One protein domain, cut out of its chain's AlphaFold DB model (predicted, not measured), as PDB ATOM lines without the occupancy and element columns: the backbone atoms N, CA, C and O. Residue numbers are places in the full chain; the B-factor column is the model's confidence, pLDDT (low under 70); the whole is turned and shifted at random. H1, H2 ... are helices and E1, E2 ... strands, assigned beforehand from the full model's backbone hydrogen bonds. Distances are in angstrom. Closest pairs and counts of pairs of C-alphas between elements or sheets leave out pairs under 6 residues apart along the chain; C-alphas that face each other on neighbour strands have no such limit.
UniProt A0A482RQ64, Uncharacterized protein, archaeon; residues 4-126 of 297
ATOM      1  N   ASP A   4      29.023 -44.267 -43.578       79.56
ATOM      2  CA  ASP A   4      28.000 -43.354 -44.101       79.56
ATOM      3  C   ASP A   4      27.428 -42.395 -43.034       79.56
ATOM      4  O   ASP A   4      27.112 -41.242 -43.324       79.56
ATOM      5  N   TYR A   5      27.372 -42.813 -41.761       84.94
ATOM      6  CA  TYR A   5      26.880 -41.938 -40.691       84.94
ATOM      7  C   TYR A   5      27.718 -40.663 -40.558       84.94
ATOM      8  O   TYR A   5      27.159 -39.601 -40.331       84.94
ATOM      9  N   CYS A   6      29.039 -40.724 -40.735       89.44
ATOM     10  CA  CYS A   6      29.910 -39.566 -40.518       89.44
ATOM     11  C   CYS A   6      30.031 -38.629 -41.728       89.44
ATOM     12  O   CYS A   6      30.455 -37.483 -41.569       89.44
ATOM     13  N   SER A   7      29.665 -39.094 -42.925       90.31
ATOM     14  CA  SER A   7      29.722 -38.304 -44.161       90.31
ATOM     15  C   SER A   7      28.463 -37.484 -44.425       90.31
ATOM     16  O   SER A   7      28.527 -36.489 -45.142       90.31
ATOM     17  N   ARG A   8      27.313 -37.875 -43.866       91.62
ATOM     18  CA  ARG A   8      26.052 -37.141 -44.055       91.62
ATOM     19  C   ARG A   8      26.042 -35.882 -43.212       91.62
ATOM     20  O   ARG A   8      26.213 -36.004 -42.010       91.62
ATOM     21  N   SER A   9      25.801 -34.713 -43.794       88.94
ATOM     22  CA  SER A   9      25.685 -33.449 -43.050       88.94
ATOM     23  C   SER A   9      24.300 -33.311 -42.400       88.94
ATOM     24  O   SER A   9      23.305 -33.592 -43.065       88.94
ATOM     25  N   LEU A  10      24.218 -32.880 -41.133       93.38
ATOM     26  CA  LEU A  10      22.952 -32.500 -40.489       93.38
ATOM     27  C   LEU A  10      22.744 -30.990 -40.651       93.38
ATOM     28  O   LEU A  10      23.105 -30.203 -39.785       93.38
ATOM     29  N   VAL A  11      22.198 -30.589 -41.795       95.25
ATOM     30  CA  VAL A  11      21.846 -29.194 -42.091       95.25
ATOM     31  C   VAL A  11      20.422 -29.134 -42.623       95.25
ATOM     32  O   VAL A  11      19.961 -30.080 -43.260       95.25
ATOM     33  N   VAL A  12      19.731 -28.023 -42.377       96.62
ATOM     34  CA  VAL A  12      18.393 -27.781 -42.935       96.62
ATOM     35  C   VAL A  12      18.442 -27.900 -44.461       96.62
ATOM     36  O   VAL A  12      19.385 -27.420 -45.093       96.62
ATOM     37  N   GLY A  13      17.453 -28.571 -45.049       96.44
ATOM     38  CA  GLY A  13      17.376 -28.799 -46.494       96.44
ATOM     39  C   GLY A  13      18.073 -30.063 -47.004       96.44
ATOM     40  O   GLY A  13      17.889 -30.445 -48.159       96.44
ATOM     41  N   GLN A  14      18.867 -30.750 -46.175       95.88
ATOM     42  CA  GLN A  14      19.389 -32.070 -46.543       95.88
ATOM     43  C   GLN A  14      18.267 -33.104 -46.607       95.88
ATOM     44  O   GLN A  14      17.323 -33.046 -45.829       95.88
ATOM     45  N   ILE A  15      18.398 -34.090 -47.496       94.81
ATOM     46  CA  ILE A  15      17.441 -35.197 -47.580       94.81
ATOM     47  C   ILE A  15      17.953 -36.358 -46.728       94.81
ATOM     48  O   ILE A  15      18.949 -37.006 -47.060       94.81
ATOM     49  N   ILE A  16      17.258 -36.646 -45.630       92.06
ATOM     50  CA  ILE A  16      17.555 -37.761 -44.728       92.06
ATOM     51  C   ILE A  16      16.291 -38.603 -44.582       92.06
ATOM     52  O   ILE A  16      15.224 -38.093 -44.275       92.06
ATOM     53  N   MET A  17      16.411 -39.915 -44.811       89.88
ATOM     54  CA  MET A  17      15.267 -40.843 -44.804       89.88
ATOM     55  C   MET A  17      14.156 -40.459 -45.804       89.88
ATOM     56  O   MET A  17      12.982 -40.656 -45.523       89.88
ATOM     57  N   ASN A  18      14.542 -39.973 -46.991       94.19
ATOM     58  CA  ASN A  18      13.649 -39.499 -48.065       94.19
ATOM     59  C   ASN A  18      12.814 -38.256 -47.727       94.19
ATOM     60  O   ASN A  18      11.931 -37.903 -48.501       94.19
ATOM     61  N   GLU A  19      13.120 -37.580 -46.626       96.25
ATOM     62  CA  GLU A  19      12.445 -36.362 -46.194       96.25
ATOM     63  C   GLU A  19      13.471 -35.244 -45.993       96.25
ATOM     64  O   GLU A  19      14.645 -35.496 -45.703       96.25
ATOM     65  N   GLU A  20      13.038 -34.002 -46.167       97.00
ATOM     66  CA  GLU A  20      13.881 -32.830 -45.943       97.00
ATOM     67  C   GLU A  20      14.072 -32.585 -44.441       97.00
ATOM     68  O   GLU A  20      13.115 -32.622 -43.666       97.00
ATOM     69  N   VAL A  21      15.311 -32.337 -44.010       97.50
ATOM     70  CA  VAL A  21      15.608 -31.922 -42.636       97.50
ATOM     71  C   VAL A  21      15.031 -30.530 -42.415       97.50
ATOM     72  O   VAL A  21      15.439 -29.574 -43.081       97.50
ATOM     73  N   THR A  22      14.139 -30.395 -41.439       97.81
ATOM     74  CA  THR A  22      13.514 -29.116 -41.083       97.81
ATOM     75  C   THR A  22      13.972 -28.643 -39.710       97.81
ATOM     76  O   THR A  22      14.145 -29.443 -38.790       97.81
ATOM     77  N   GLN A  23      14.131 -27.332 -39.543       98.19
ATOM     78  CA  GLN A  23      14.372 -26.755 -38.223       98.19
ATOM     79  C   GLN A  23      13.108 -26.849 -37.355       98.19
ATOM     80  O   GLN A  23      12.000 -26.649 -37.851       98.19
ATOM     81  N   SER A  24      13.275 -27.137 -36.066       97.75
ATOM     82  CA  SER A  24      12.211 -27.153 -35.062       97.75
ATOM     83  C   SER A  24      12.680 -26.486 -33.767       97.75
ATOM     84  O   SER A  24      13.858 -26.544 -33.407       97.75
ATOM     85  N   ASP A  25      11.724 -25.878 -33.068       97.56
ATOM     86  CA  ASP A  25      11.894 -25.271 -31.747       97.56
ATOM     87  C   ASP A  25      11.346 -26.161 -30.616       97.56
ATOM     88  O   ASP A  25      11.388 -25.770 -29.451       97.56
ATOM     89  N   ASP A  26      10.847 -27.363 -30.935       97.25
ATOM     90  CA  ASP A  26      10.241 -28.276 -29.951       97.25
ATOM     91  C   ASP A  26      11.257 -28.771 -28.914       97.25
ATOM     92  O   ASP A  26      10.898 -29.134 -27.792       97.25
ATOM     93  N   ARG A  27      12.538 -28.818 -29.299       97.56
ATOM     94  CA  ARG A  27      13.653 -29.191 -28.429       97.56
ATOM     95  C   ARG A  27      14.783 -28.193 -28.574       97.56
ATOM     96  O   ARG A  27      15.161 -27.822 -29.685       97.56
ATOM     97  N   VAL A  28      15.356 -27.809 -27.442       97.75
ATOM     98  CA  VAL A  28      16.457 -26.848 -27.380       97.75
ATOM     99  C   VAL A  28      17.710 -27.494 -26.810       97.75
ATOM    100  O   VAL A  28      17.644 -28.410 -25.989       97.75
ATOM    101  N   ILE A  29      18.858 -27.007 -27.277       98.25
ATOM    102  CA  ILE A  29      20.163 -27.322 -26.705       98.25
ATOM    103  C   ILE A  29      20.391 -26.442 -25.484       98.25
ATOM    104  O   ILE A  29      20.215 -25.226 -25.540       98.25
ATOM    105  N   GLU A  30      20.862 -27.059 -24.411       98.50
ATOM    106  CA  GLU A  30      21.272 -26.380 -23.191       98.50
ATOM    107  C   GLU A  30      22.744 -26.691 -22.933       98.50
ATOM    108  O   GLU A  30      23.147 -27.856 -22.913       98.50
ATOM    109  N   VAL A  31      23.562 -25.656 -22.750       98.62
ATOM    110  CA  VAL A  31      24.999 -25.806 -22.498       98.62
ATOM    111  C   VAL A  31      25.323 -25.269 -21.116       98.62
ATOM    112  O   VAL A  31      24.872 -24.188 -20.751       98.62
ATOM    113  N   TYR A  32      26.117 -26.015 -20.356       98.69
ATOM    114  CA  TYR A  32      26.473 -25.699 -18.982       98.69
ATOM    115  C   TYR A  32      27.987 -25.647 -18.788       98.69
ATOM    116  O   TYR A  32      28.718 -26.521 -19.264       98.69
ATOM    117  N   ARG A  33      28.435 -24.654 -18.017       98.25
ATOM    118  CA  ARG A  33      29.770 -24.583 -17.416       98.25
ATOM    119  C   ARG A  33      29.627 -24.882 -15.925       98.25
ATOM    120  O   ARG A  33      29.169 -24.044 -15.151       98.25
ATOM    121  N   GLY A  34      29.957 -26.108 -15.521       96.62
ATOM    122  CA  GLY A  34      29.614 -26.596 -14.184       96.62
ATOM    123  C   GLY A  34      28.097 -26.556 -13.964       96.62
ATOM    124  O   GLY A  34      27.358 -27.244 -14.663       96.62
ATOM    125  N   ASN A  35      27.637 -25.720 -13.028       96.81
ATOM    126  CA  ASN A  35      26.212 -25.540 -12.714       96.81
ATOM    127  C   ASN A  35      25.577 -24.312 -13.394       96.81
ATOM    128  O   ASN A  35      24.379 -24.083 -13.244       96.81
ATOM    129  N   GLU A  36      26.359 -23.506 -14.115       98.06
ATOM    130  CA  GLU A  36      25.874 -22.307 -14.799       98.06
ATOM    131  C   GLU A  36      25.424 -22.650 -16.221       98.06
ATOM    132  O   GLU A  36      26.212 -23.163 -17.016       98.06
ATOM    133  N   GLN A  37      24.167 -22.349 -16.558       98.19
ATOM    134  CA  GLN A  37      23.672 -22.465 -17.929       98.19
ATOM    135  C   GLN A  37      24.148 -21.270 -18.757       98.19
ATOM    136  O   GLN A  37      23.851 -20.118 -18.442       98.19
ATOM    137  N   LEU A  38      24.854 -21.551 -19.845       98.31
ATOM    138  CA  LEU A  38      25.316 -20.548 -20.789       98.31
ATOM    139  C   LEU A  38      24.188 -20.153 -21.746       98.31
ATOM    140  O   LEU A  38      23.322 -20.956 -22.095       98.31
ATOM    141  N   GLN A  39      24.235 -18.909 -22.214       98.25
ATOM    142  CA  GLN A  39      23.390 -18.430 -23.305       98.25
ATOM    143  C   GLN A  39      24.114 -18.600 -24.644       98.25
ATOM    144  O   GLN A  39      25.342 -18.515 -24.708       98.25
ATOM    145  N   SER A  40      23.359 -18.809 -25.724       98.38
ATOM    146  CA  SER A  40      23.933 -18.803 -27.075       98.38
ATOM    147  C   SER A  40      24.585 -17.439 -27.349       98.38
ATOM    148  O   SER A  40      24.015 -16.395 -27.030       98.38
ATOM    149  N   GLY A  41      25.800 -17.449 -27.890       97.94
ATOM    150  CA  GLY A  41      26.684 -16.290 -28.035       97.94
ATOM    151  C   GLY A  41      27.675 -16.091 -26.882       97.94
ATOM    152  O   GLY A  41      28.535 -15.215 -26.977       97.94
ATOM    153  N   ALA A  42      27.601 -16.887 -25.807       98.06
ATOM    154  CA  ALA A  42      28.579 -16.839 -24.721       98.06
ATOM    155  C   ALA A  42      29.989 -17.224 -25.199       98.06
ATOM    156  O   ALA A  42      30.153 -18.018 -26.128       98.06
ATOM    157  N   SER A  43      31.014 -16.683 -24.537       97.12
ATOM    158  CA  SER A  43      32.403 -17.033 -24.821       97.12
ATOM    159  C   SER A  43      32.822 -18.335 -24.137       97.12
ATOM    160  O   SER A  43      32.440 -18.580 -22.985       97.12
ATOM    161  N   TYR A  44      33.669 -19.119 -24.802       96.12
ATOM    162  CA  TYR A  44      34.323 -20.288 -24.215       96.12
ATOM    163  C   TYR A  44      35.817 -20.056 -23.940       96.12
ATOM    164  O   TYR A  44      36.458 -19.195 -24.542       96.12
ATOM    165  N   THR A  45      36.370 -20.848 -23.025       95.12
ATOM    166  CA  THR A  45      37.801 -20.967 -22.737       95.12
ATOM    167  C   THR A  45      38.373 -22.139 -23.537       95.12
ATOM    168  O   THR A  45      37.843 -23.248 -23.448       95.12
ATOM    169  N   PRO A  46      39.439 -21.954 -24.327       94.88
ATOM    170  CA  PRO A  46      40.003 -23.037 -25.132       94.88
ATOM    171  C   PRO A  46      40.431 -24.246 -24.295       94.88
ATOM    172  O   PRO A  46      41.087 -24.099 -23.266       94.88
ATOM    173  N   GLY A  47      40.045 -25.444 -24.739       95.38
ATOM    174  CA  GLY A  47      40.279 -26.697 -24.016       95.38
ATOM    175  C   GLY A  47      39.352 -26.960 -22.823       95.38
ATOM    176  O   GLY A  47      39.466 -28.025 -22.218       95.38
ATOM    177  N   GLU A  48      38.441 -26.045 -22.467       96.69
ATOM    178  CA  GLU A  48      37.485 -26.308 -21.386       96.69
ATOM    179  C   GLU A  48      36.483 -27.405 -21.771       96.69
ATOM    180  O   GLU A  48      36.102 -27.545 -22.937       96.69
ATOM    181  N   ALA A  49      36.038 -28.166 -20.773       98.12
ATOM    182  CA  ALA A  49      34.951 -29.121 -20.917       98.12
ATOM    183  C   ALA A  49      33.629 -28.466 -20.496       98.12
ATOM    184  O   ALA A  49      33.509 -27.928 -19.394       98.12
ATOM    185  N   LEU A  50      32.631 -28.530 -21.373       98.50
ATOM    186  CA  LEU A  50      31.265 -28.082 -21.120       98.50
ATOM    187  C   LEU A  50      30.315 -29.279 -21.135       98.50
ATOM    188  O   LEU A  50      30.598 -30.316 -21.734       98.50
ATOM    189  N   THR A  51      29.159 -29.135 -20.495       98.69
ATOM    190  CA  THR A  51      28.098 -30.148 -20.528       98.69
ATOM    191  C   THR A  51      26.976 -29.703 -21.456       98.69
ATOM    192  O   THR A  51      26.413 -28.630 -21.269       98.69
ATOM    193  N   VAL A  52      26.625 -30.535 -22.433       98.56
ATOM    194  CA  VAL A  52      25.521 -30.319 -23.377       98.56
ATOM    195  C   VAL A  52      24.358 -31.232 -23.015       98.56
ATOM    196  O   VAL A  52      24.543 -32.432 -22.796       98.56
ATOM    197  N   LYS A  53      23.154 -30.665 -22.978       98.38
ATOM    198  CA  LYS A  53      21.888 -31.364 -22.757       98.38
ATOM    199  C   LYS A  53      20.871 -30.960 -23.822       98.38
ATOM    200  O   LYS A  53      21.036 -29.959 -24.519       98.38
ATOM    201  N   ILE A  54      19.820 -31.763 -23.939       97.81
ATOM    202  CA  ILE A  54      18.629 -31.458 -24.733       97.81
ATOM    203  C   ILE A  54      17.434 -31.363 -23.786       97.81
ATOM    204  O   ILE A  54      17.310 -32.189 -22.881       97.81
ATOM    205  N   SER A  55      16.558 -30.381 -24.000       97.56
ATOM    206  CA  SER A  55      15.398 -30.131 -23.128       97.56
ATOM    207  C   SER A  55      14.433 -31.320 -23.019       97.56
ATOM    208  O   SER A  55      13.759 -31.487 -22.007       97.56
ATOM    209  N   ASP A  56      14.377 -32.164 -24.053       96.75
ATOM    210  CA  ASP A  56      13.628 -33.420 -24.070       96.75
ATOM    211  C   ASP A  56      14.483 -34.543 -24.674       96.75
ATOM    212  O   ASP A  56      14.774 -34.564 -25.873       96.75
ATOM    213  N   ALA A  57      14.868 -35.497 -23.825       95.50
ATOM    214  CA  ALA A  57      15.686 -36.651 -24.185       95.50
ATOM    215  C   ALA A  57      14.861 -37.898 -24.570       95.50
ATOM    216  O   ALA A  57      15.407 -39.001 -24.617       95.50
ATOM    217  N   GLN A  58      13.552 -37.772 -24.820       93.50
ATOM    218  CA  GLN A  58      12.745 -38.889 -25.313       93.50
ATOM    219  C   GLN A  58      13.131 -39.271 -26.749       93.50
ATOM    220  O   GLN A  58      13.389 -38.404 -27.587       93.50
ATOM    221  N   LYS A  59      13.036 -40.569 -27.070       91.75
ATOM    222  CA  LYS A  59      13.347 -41.151 -28.393       91.75
ATOM    223  C   LYS A  59      14.824 -41.000 -28.785       91.75
ATOM    224  O   LYS A  59      15.658 -40.621 -27.970       91.75
ATOM    225  N   GLU A  60      15.149 -41.376 -30.019       94.38
ATOM    226  CA  GLU A  60      16.512 -41.297 -30.537       94.38
ATOM    227  C   GLU A  60      16.865 -39.873 -30.982       94.38
ATOM    228  O   GLU A  60      16.077 -39.195 -31.648       94.38
ATOM    229  N   TYR A  61      18.069 -39.431 -30.624       96.62
ATOM    230  CA  TYR A  61      18.625 -38.141 -31.021       96.62
ATOM    231  C   TYR A  61      20.149 -38.197 -31.108       96.62
ATOM    232  O   TYR A  61      20.816 -39.082 -30.561       96.62
ATOM    233  N   VAL A  62      20.702 -37.213 -31.802       97.50
ATOM    234  CA  VAL A  62      22.133 -37.036 -32.023       97.50
ATOM    235  C   VAL A  62      22.491 -35.586 -31.754       97.50
ATOM    236  O   VAL A  62      21.834 -34.694 -32.281       97.50
ATOM    237  N   PHE A  63      23.561 -35.355 -31.001       98.00
ATOM    238  CA  PHE A  63      24.245 -34.068 -30.993       98.00
ATOM    239  C   PHE A  63      25.320 -34.038 -32.076       98.00
ATOM    240  O   PHE A  63      26.035 -35.025 -32.280       98.00
ATOM    241  N   GLU A  64      25.463 -32.892 -32.730       97.88
ATOM    242  CA  GLU A  64      26.570 -32.593 -33.628       97.88
ATOM    243  C   GLU A  64      27.219 -31.262 -33.250       97.88
ATOM    244  O   GLU A  64      26.532 -30.301 -32.903       97.88
ATOM    245  N   ALA A  65      28.551 -31.232 -33.303       97.50
ATOM    246  CA  ALA A  65      29.353 -30.043 -33.066       97.50
ATOM    247  C   ALA A  65      30.146 -29.648 -34.319       97.50
ATOM    248  O   ALA A  65      30.610 -30.498 -35.077       97.50
ATOM    249  N   TRP A  66      30.354 -28.350 -34.510       96.94
ATOM    250  CA  TRP A  66      31.218 -27.777 -35.544       96.94
ATOM    251  C   TRP A  66      32.210 -26.793 -34.919       96.94
ATOM    252  O   TRP A  66      32.065 -26.400 -33.763       96.94
ATOM    253  N   GLY A  67      33.227 -26.385 -35.681       96.06
ATOM    254  CA  GLY A  67      34.265 -25.474 -35.185       96.06
ATOM    255  C   GLY A  67      35.315 -26.156 -34.303       96.06
ATOM    256  O   GLY A  67      35.858 -25.534 -33.403       96.06
ATOM    257  N   GLY A  68      35.596 -27.443 -34.530       96.25
ATOM    258  CA  GLY A  68      36.692 -28.162 -33.865       96.25
ATOM    259  C   GLY A  68      36.411 -28.642 -32.436       96.25
ATOM    260  O   GLY A  68      37.275 -29.288 -31.852       96.25
ATOM    261  N   ALA A  69      35.225 -28.372 -31.883       97.56
ATOM    262  CA  ALA A  69      34.802 -28.956 -30.613       97.56
ATOM    263  C   ALA A  69      34.511 -30.463 -30.751       97.56
ATOM    264  O   ALA A  69      34.031 -30.922 -31.793       97.56
ATOM    265  N   THR A  70      34.779 -31.235 -29.696       98.19
ATOM    266  CA  THR A  70      34.661 -32.702 -29.718       98.19
ATOM    267  C   THR A  70      33.943 -33.237 -28.489       98.19
ATOM    268  O   THR A  70      34.303 -32.899 -27.367       98.19
ATOM    269  N   PHE A  71      32.971 -34.125 -28.681       98.31
ATOM    270  CA  PHE A  71      32.314 -34.857 -27.602       98.31
ATOM    271  C   PHE A  71      33.198 -35.979 -27.049       98.31
ATOM    272  O   PHE A  71      33.719 -36.806 -27.809       98.31
ATOM    273  N   THR A  72      33.291 -36.075 -25.723       97.62
ATOM    274  CA  THR A  72      33.985 -37.174 -25.036       97.62
ATOM    275  C   THR A  72      33.256 -38.495 -25.306       97.62
ATOM    276  O   THR A  72      32.073 -38.653 -25.002       97.62
ATOM    277  N   GLY A  73      33.949 -39.460 -25.924       96.06
ATOM    278  CA  GLY A  73      33.349 -40.730 -26.359       96.06
ATOM    279  C   GLY A  73      32.449 -40.622 -27.600       96.06
ATOM    280  O   GLY A  73      31.722 -41.568 -27.911       96.06
ATOM    281  N   GLY A  74      32.481 -39.488 -28.308       96.12
ATOM    282  CA  GLY A  74      31.744 -39.279 -29.551       96.12
ATOM    283  C   GLY A  74      32.313 -40.059 -30.742       96.12
ATOM    284  O   GLY A  74      33.514 -40.311 -30.856       96.12
ATOM    285  N   GLY A  75      31.436 -40.415 -31.679       94.69
ATOM    286  CA  GLY A  75      31.806 -40.920 -32.999       94.69
ATOM    287  C   GLY A  75      32.211 -39.794 -33.957       94.69
ATOM    288  O   GLY A  75      32.164 -38.613 -33.623       94.69
ATOM    289  N   CYS A  76      32.597 -40.162 -35.183       95.06
ATOM    290  CA  CYS A  76      32.978 -39.209 -36.235       95.06
ATOM    291  C   CYS A  76      34.091 -38.242 -35.801       95.06
ATOM    292  O   CYS A  76      33.944 -37.032 -35.934       95.06
ATOM    293  N   ALA A  77      35.178 -38.791 -35.247       95.19
ATOM    294  CA  ALA A  77      36.270 -38.022 -34.642       95.19
ATOM    295  C   ALA A  77      35.795 -37.082 -33.513       95.19
ATOM    296  O   ALA A  77      36.234 -35.943 -33.414       95.19
ATOM    297  N   GLY A  78      34.849 -37.548 -32.691       96.44
ATOM    298  CA  GLY A  78      34.254 -36.761 -31.610       96.44
ATOM    299  C   GLY A  78      33.190 -35.760 -32.067       96.44
ATOM    300  O   GLY A  78      32.560 -35.140 -31.222       96.44
ATOM    301  N   ARG A  79      32.925 -35.605 -33.371       97.06
ATOM    302  CA  ARG A  79      31.959 -34.617 -33.877       97.06
ATOM    303  C   ARG A  79      30.510 -34.917 -33.492       97.06
ATOM    304  O   ARG A  79      29.695 -34.002 -33.420       97.06
ATOM    305  N   ARG A  80      30.170 -36.195 -33.285       97.50
ATOM    306  CA  ARG A  80      28.794 -36.631 -33.009       97.50
ATOM    307  C   ARG A  80      28.700 -37.552 -31.816       97.50
ATOM    308  O   ARG A  80      29.526 -38.443 -31.653       97.50
ATOM    309  N   ILE A  81      27.615 -37.439 -31.067       97.19
ATOM    310  CA  ILE A  81      27.271 -38.394 -30.013       97.19
ATOM    311  C   ILE A  81      25.758 -38.626 -30.011       97.19
ATOM    312  O   ILE A  81      24.986 -37.697 -30.220       97.19
ATOM    313  N   ALA A  82      25.331 -39.878 -29.844       96.69
ATOM    314  CA  ALA A  82      23.930 -40.283 -29.963       96.69
ATOM    315  C   ALA A  82      23.377 -40.768 -28.619       96.69
ATOM    316  O   ALA A  82      24.084 -41.456 -27.880       96.69
ATOM    317  N   ASN A  83      22.106 -40.465 -28.344       95.44
ATOM    318  CA  ASN A  83      21.323 -41.013 -27.229       95.44
ATOM    319  C   ASN A  83      21.989 -40.863 -25.846       95.44
ATOM    320  O   ASN A  83      21.968 -41.785 -25.024       95.44
ATOM    321  N   LYS A  84      22.605 -39.705 -25.583       96.19
ATOM    322  CA  LYS A  84      23.183 -39.348 -24.280       96.19
ATOM    323  C   LYS A  84      22.457 -38.123 -23.721       96.19
ATOM    324  O   LYS A  84      22.621 -37.058 -24.299       96.19
ATOM    325  N   PRO A  85      21.690 -38.228 -22.617       92.44
ATOM    326  CA  PRO A  85      20.886 -37.101 -22.113       92.44
ATOM    327  C   PRO A  85      21.751 -35.935 -21.635       92.44
ATOM    328  O   PRO A  85      21.309 -34.791 -21.612       92.44
ATOM    329  N   SER A  86      22.995 -36.244 -21.276       96.88
ATOM    330  CA  SER A  86      24.046 -35.303 -20.940       96.88
ATOM    331  C   SER A  86      25.325 -35.788 -21.613       96.88
ATOM    332  O   SER A  86      25.696 -36.955 -21.449       96.88
ATOM    333  N   ALA A  87      25.977 -34.921 -22.379       98.06
ATOM    334  CA  ALA A  87      27.233 -35.212 -23.055       98.06
ATOM    335  C   ALA A  87      28.276 -34.151 -22.704       98.06
ATOM    336  O   ALA A  87      27.982 -32.959 -22.709       98.06
ATOM    337  N   GLU A  88      29.496 -34.585 -22.412       98.50
ATOM    338  CA  GLU A  88      30.623 -33.674 -22.250       98.50
ATOM    339  C   GLU A  88      31.190 -33.318 -23.627       98.50
ATOM    340  O   GLU A  88      31.401 -34.199 -24.468       98.50
ATOM    341  N   ILE A  89      31.423 -32.029 -23.858       98.50
ATOM    342  CA  ILE A  89      32.058 -31.496 -25.060       98.50
ATOM    343  C   ILE A  89      33.308 -30.709 -24.668       98.50
ATOM    344  O   ILE A  89      33.260 -29.817 -23.826       98.50
ATOM    345  N   VAL A  90      34.433 -31.036 -25.293       98.25
ATOM    346  CA  VAL A  90      35.708 -30.341 -25.123       98.25
ATOM    347  C   VAL A  90      35.826 -29.271 -26.201       98.25
ATOM    348  O   VAL A  90      35.689 -29.555 -27.397       98.25
ATOM    349  N   MET A  91      36.052 -28.033 -25.773       97.81
ATOM    350  CA  MET A  91      36.236 -26.886 -26.657       97.81
ATOM    351  C   MET A  91      37.596 -26.933 -27.361       97.81
ATOM    352  O   MET A  91      38.577 -27.401 -26.776       97.81
ATOM    353  N   PRO A  92      37.699 -26.428 -28.601       96.56
ATOM    354  CA  PRO A  92      38.956 -26.450 -29.335       96.56
ATOM    355  C   PRO A  92      40.016 -25.608 -28.609       96.56
ATOM    356  O   PRO A  92      39.724 -24.552 -28.050       96.56
ATOM    357  N   THR A  93      41.262 -26.080 -28.610       94.19
ATOM    358  CA  THR A  93      42.408 -25.346 -28.044       94.19
ATOM    359  C   THR A  93      42.943 -24.282 -29.002       94.19
ATOM    360  O   THR A  93      43.455 -23.253 -28.567       94.19
ATOM    361  N   ALA A  94      42.804 -24.515 -30.307       91.44
ATOM    362  CA  ALA A  94      43.094 -23.545 -31.353       91.44
ATOM    363  C   ALA A  94      41.820 -22.793 -31.754       91.44
ATOM    364  O   ALA A  94      40.726 -23.354 -31.729       91.44
ATOM    365  N   LEU A  95      41.964 -21.532 -32.166       88.75
ATOM    366  CA  LEU A  95      40.841 -20.778 -32.716       88.75
ATOM    367  C   LEU A  95      40.325 -21.479 -33.988       88.75
ATOM    368  O   LEU A  95      41.130 -21.772 -34.875       88.75
ATOM    369  N   PRO A  96      39.014 -21.754 -34.097       85.62
ATOM    370  CA  PRO A  96      38.452 -22.355 -35.298       85.62
ATOM    371  C   PRO A  96      38.580 -21.407 -36.491       85.62
ATOM    372  O   PRO A  96      38.448 -20.195 -36.334       85.62
ATOM    373  N   GLU A  97      38.761 -21.955 -37.696       84.75
ATOM    374  CA  GLU A  97      38.849 -21.164 -38.938       84.75
ATOM    375  C   GLU A  97      37.605 -20.289 -39.161       84.75
ATOM    376  O   GLU A  97      37.712 -19.142 -39.588       84.75
ATOM    377  N   GLU A  98      36.425 -20.811 -38.812       82.38
ATOM    378  CA  GLU A  98      35.146 -20.093 -38.898       82.38
ATOM    379  C   GLU A  98      34.884 -19.158 -37.705       82.38
ATOM    380  O   GLU A  98      33.866 -18.468 -37.666       82.38
ATOM    381  N   GLY A  99      35.778 -19.137 -36.713       90.31
ATOM    382  CA  GLY A  99      35.720 -18.209 -35.586       90.31
ATOM    383  C   GLY A  99      34.598 -18.458 -34.575       90.31
ATOM    384  O   GLY A  99      34.389 -17.602 -33.727       90.31
ATOM    385  N   GLN A 100      33.879 -19.582 -34.627       96.81
ATOM    386  CA  GLN A 100      32.857 -19.949 -33.636       96.81
ATOM    387  C   GLN A 100      32.670 -21.467 -33.549       96.81
ATOM    388  O   GLN A 100      32.938 -22.194 -34.508       96.81
ATOM    389  N   VAL A 101      32.183 -21.938 -32.403       97.62
ATOM    390  CA  VAL A 101      31.731 -23.321 -32.203       97.62
ATOM    391  C   VAL A 101      30.211 -23.338 -32.302       97.62
ATOM    392  O   VAL A 101      29.541 -22.499 -31.703       97.62
ATOM    393  N   LYS A 102      29.657 -24.288 -33.058       98.00
ATOM    394  CA  LYS A 102      28.205 -24.490 -33.170       98.00
ATOM    395  C   LYS A 102      27.843 -25.869 -32.662       98.00
ATOM    396  O   LYS A 102      28.581 -26.819 -32.914       98.00
ATOM    397  N   ILE A 103      26.712 -25.976 -31.984       98.19
ATOM    398  CA  ILE A 103      26.181 -27.234 -31.469       98.19
ATOM    399  C   ILE A 103      24.703 -27.306 -31.839       98.19
ATOM    400  O   ILE A 103      23.964 -26.354 -31.598       98.19
ATOM    401  N   ALA A 104      24.261 -28.429 -32.393       98.12
ATOM    402  CA  ALA A 104      22.850 -28.687 -32.666       98.12
ATOM    403  C   ALA A 104      22.468 -30.111 -32.252       98.12
ATOM    404  O   ALA A 104      23.323 -30.994 -32.134       98.12
ATOM    405  N   ALA A 105      21.171 -30.338 -32.049       97.94
ATOM    406  CA  ALA A 105      20.591 -31.666 -31.899       97.94
ATOM    407  C   ALA A 105      19.687 -31.979 -33.084       97.94
ATOM    408  O   ALA A 105      18.874 -31.149 -33.484       97.94
ATOM    409  N   ALA A 106      19.777 -33.205 -33.582       97.62
ATOM    410  CA  ALA A 106      18.830 -33.768 -34.528       97.62
ATOM    411  C   ALA A 106      18.048 -34.911 -33.875       97.62
ATOM    412  O   ALA A 106      18.625 -35.723 -33.148       97.62
ATOM    413  N   TRP A 107      16.751 -35.006 -34.153       97.19
ATOM    414  CA  TRP A 107      15.901 -36.107 -33.699       97.19
ATOM    415  C   TRP A 107      14.855 -36.457 -34.752       97.19
ATOM    416  O   TRP A 107      14.538 -35.660 -35.633       97.19
ATOM    417  N   ALA A 108      14.294 -37.659 -34.654       94.75
ATOM    418  CA  ALA A 108      13.171 -38.077 -35.481       94.75
ATOM    419  C   ALA A 108      12.060 -38.627 -34.575       94.75
ATOM    420  O   ALA A 108      12.300 -39.555 -33.798       94.75
ATOM    421  N   PRO A 109      10.823 -38.101 -34.639       89.69
ATOM    422  CA  PRO A 109       9.732 -38.620 -33.821       89.69
ATOM    423  C   PRO A 109       9.227 -40.001 -34.291       89.69
ATOM    424  O   PRO A 109       8.391 -40.585 -33.596       89.69
ATOM    425  N   GLY A 110       9.733 -40.517 -35.419       90.12
ATOM    426  CA  GLY A 110       9.416 -41.807 -36.036       90.12
ATOM    427  C   GLY A 110      10.124 -41.957 -37.392       90.12
ATOM    428  O   GLY A 110      11.186 -41.377 -37.598       90.12
ATOM    429  N   HIS A 111       9.516 -42.678 -38.340       86.94
ATOM    430  CA  HIS A 111       9.976 -42.766 -39.740       86.94
ATOM    431  C   HIS A 111       9.533 -41.548 -40.568       86.94
ATOM    432  O   HIS A 111       8.865 -41.692 -41.589       86.94
ATOM    433  N   VAL A 112       9.833 -40.349 -40.077       91.19
ATOM    434  CA  VAL A 112       9.457 -39.076 -40.707       91.19
ATOM    435  C   VAL A 112      10.682 -38.169 -40.829       91.19
ATOM    436  O   VAL A 112      11.790 -38.577 -40.467       91.19
ATOM    437  N   ALA A 113      10.472 -36.946 -41.322       94.19
ATOM    438  CA  ALA A 113      11.488 -35.904 -41.403       94.19
ATOM    439  C   ALA A 113      12.302 -35.777 -40.108       94.19
ATOM    440  O   ALA A 113      11.758 -35.765 -38.997       94.19
ATOM    441  N   VAL A 114      13.622 -35.682 -40.268       96.75
ATOM    442  CA  VAL A 114      14.525 -35.362 -39.164       96.75
ATOM    443  C   VAL A 114      14.342 -33.891 -38.822       96.75
ATOM    444  O   VAL A 114      14.438 -33.018 -39.683       96.75
ATOM    445  N   LEU A 115      14.097 -33.632 -37.547       97.81
ATOM    446  CA  LEU A 115      13.998 -32.297 -36.990       97.81
ATOM    447  C   LEU A 115      15.362 -31.894 -36.436       97.81
ATOM    448  O   LEU A 115      16.053 -32.715 -35.830       97.81
ATOM    449  N   LEU A 116      15.747 -30.643 -36.659       98.19
ATOM    450  CA  LEU A 116      17.003 -30.068 -36.187       98.19
ATOM    451  C   LEU A 116      16.708 -28.895 -35.254       98.19
ATOM    452  O   LEU A 116      15.896 -28.034 -35.589       98.19
ATOM    453  N   SER A 117      17.378 -28.828 -34.107       98.19
ATOM    454  CA  SER A 117      17.277 -27.672 -33.217       98.19
ATOM    455  C   SER A 117      17.857 -26.425 -33.887       98.19
ATOM    456  O   SER A 117      18.591 -26.496 -34.875       98.19
ATOM    457  N   ARG A 118      17.608 -25.254 -33.297       98.19
ATOM    458  CA  ARG A 118      18.463 -24.090 -33.564       98.19
ATOM    459  C   ARG A 118      19.903 -24.371 -33.122       98.19
ATOM    460  O   ARG A 118      20.126 -25.126 -32.173       98.19
ATOM    461  N   ASP A 119      20.852 -23.729 -33.798       98.19
ATOM    462  CA  ASP A 119      22.262 -23.765 -33.415       98.19
ATOM    463  C   ASP A 119      22.457 -23.047 -32.074       98.19
ATOM    464  O   ASP A 119      22.066 -21.888 -31.897       98.19
ATOM    465  N   PHE A 120      23.125 -23.716 -31.142       98.44
ATOM    466  CA  PHE A 120      23.735 -23.079 -29.988       98.44
ATOM    467  C   PHE A 120      25.153 -22.653 -30.370       98.44
ATOM    468  O   PHE A 120      25.985 -23.492 -30.724       98.44
ATOM    469  N   VAL A 121      25.427 -21.351 -30.329       98.31
ATOM    470  CA  VAL A 121      26.696 -20.775 -30.782       98.31
ATOM    471  C   VAL A 121      27.540 -20.402 -29.573       98.31
ATOM    472  O   VAL A 121      27.048 -19.778 -28.638       98.31
ATOM    473  N   LEU A 122      28.818 -20.759 -29.592       98.12
ATOM    474  CA  LEU A 122      29.809 -20.336 -28.611       98.12
ATOM    475  C   LEU A 122      30.897 -19.527 -29.317       98.12
ATOM    476  O   LEU A 122      31.458 -19.951 -30.333       98.12
ATOM    477  N   MET A 123      31.191 -18.357 -28.763       97.62
ATOM    478  CA  MET A 123      32.175 -17.429 -29.305       97.62
ATOM    479  C   MET A 123      33.564 -17.723 -28.721       97.62
ATOM    480  O   MET A 123      33.674 -18.079 -27.547       97.62
ATOM    481  N   PRO A 124      34.648 -17.568 -29.492       95.44
ATOM    482  CA  PRO A 124      35.997 -17.613 -28.945       95.44
ATOM    483  C   PRO A 124      36.192 -16.488 -27.916       95.44
ATOM    484  O   PRO A 124      35.435 -15.508 -27.914       95.44
ATOM    485  N   PRO A 125      37.207 -16.589 -27.041       93.00
ATOM    486  CA  PRO A 125      37.524 -15.510 -26.116       93.00
ATOM    487  C   PRO A 125      37.852 -14.230 -26.898       93.00
ATOM    488  O   PRO A 125      38.570 -14.264 -27.896       93.00
ATOM    489  N   SER A 126      37.328 -13.088 -26.444       89.25
ATOM    490  CA  SER A 126      37.491 -11.793 -27.122       89.25
ATOM    491  C   SER A 126      38.930 -11.272 -27.121       89.25
ATOM    492  O   SER A 126      39.262 -10.398 -27.918       89.25
TER     493      SER A 126
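Overview. This is residues 4 to 126 of the 297 residues of an uncharacterized protein of archaeon (UniProt A0A482RQ64). With little regular structure, this is a sandwich of two antiparallel sheets, E2 E1 E3 E6 and E5 E4 E7 E8, face to face, with short H1 off both. The 123 printed residues hold one named helix, then strands E1 to E8, mostly strand, 42 residues in named elements. It is compact, radius of gyration of the C-alphas 13.8 A, spanning 41 by 29 by 24 A.

Arrangement. H1, residues 4 to 7, too short for any O i to N i+4 pair, is on neither sheet. E1, residues 29 to 33, and E2, residues 36 to 38, form a hairpin; N 38 and O 31 are 2.8 A apart. E3, residues 49 to 54, is antiparallel to E1, with N 32 and O 51 2.8 A apart, and to E6, residues 86 to 90, with N 50 and O 89 2.8 A apart. E4, residues 61 to 66, and E5, residues 80 to 82, form a hairpin, N 63 to O 81 2.9 A. E7, residues 101 to 107, is antiparallel to E4, N 62 to O 106 2.9 A, and forms a hairpin with E8, residues 120 to 122, N 120 to O 103 2.8 A.

Along the chain. H1 begins at C-alpha 4 (28.000, -43.354, -44.101); E8 ends at C-alpha 122 (29.809, -20.336, -28.611). E7 is 20.4 A long.

Size, cuts and confidence. The printed part has no cut. Links H1 to E1, E4 to E5 and E7 to E8 are long. No printed residue is under 70 in pLDDT.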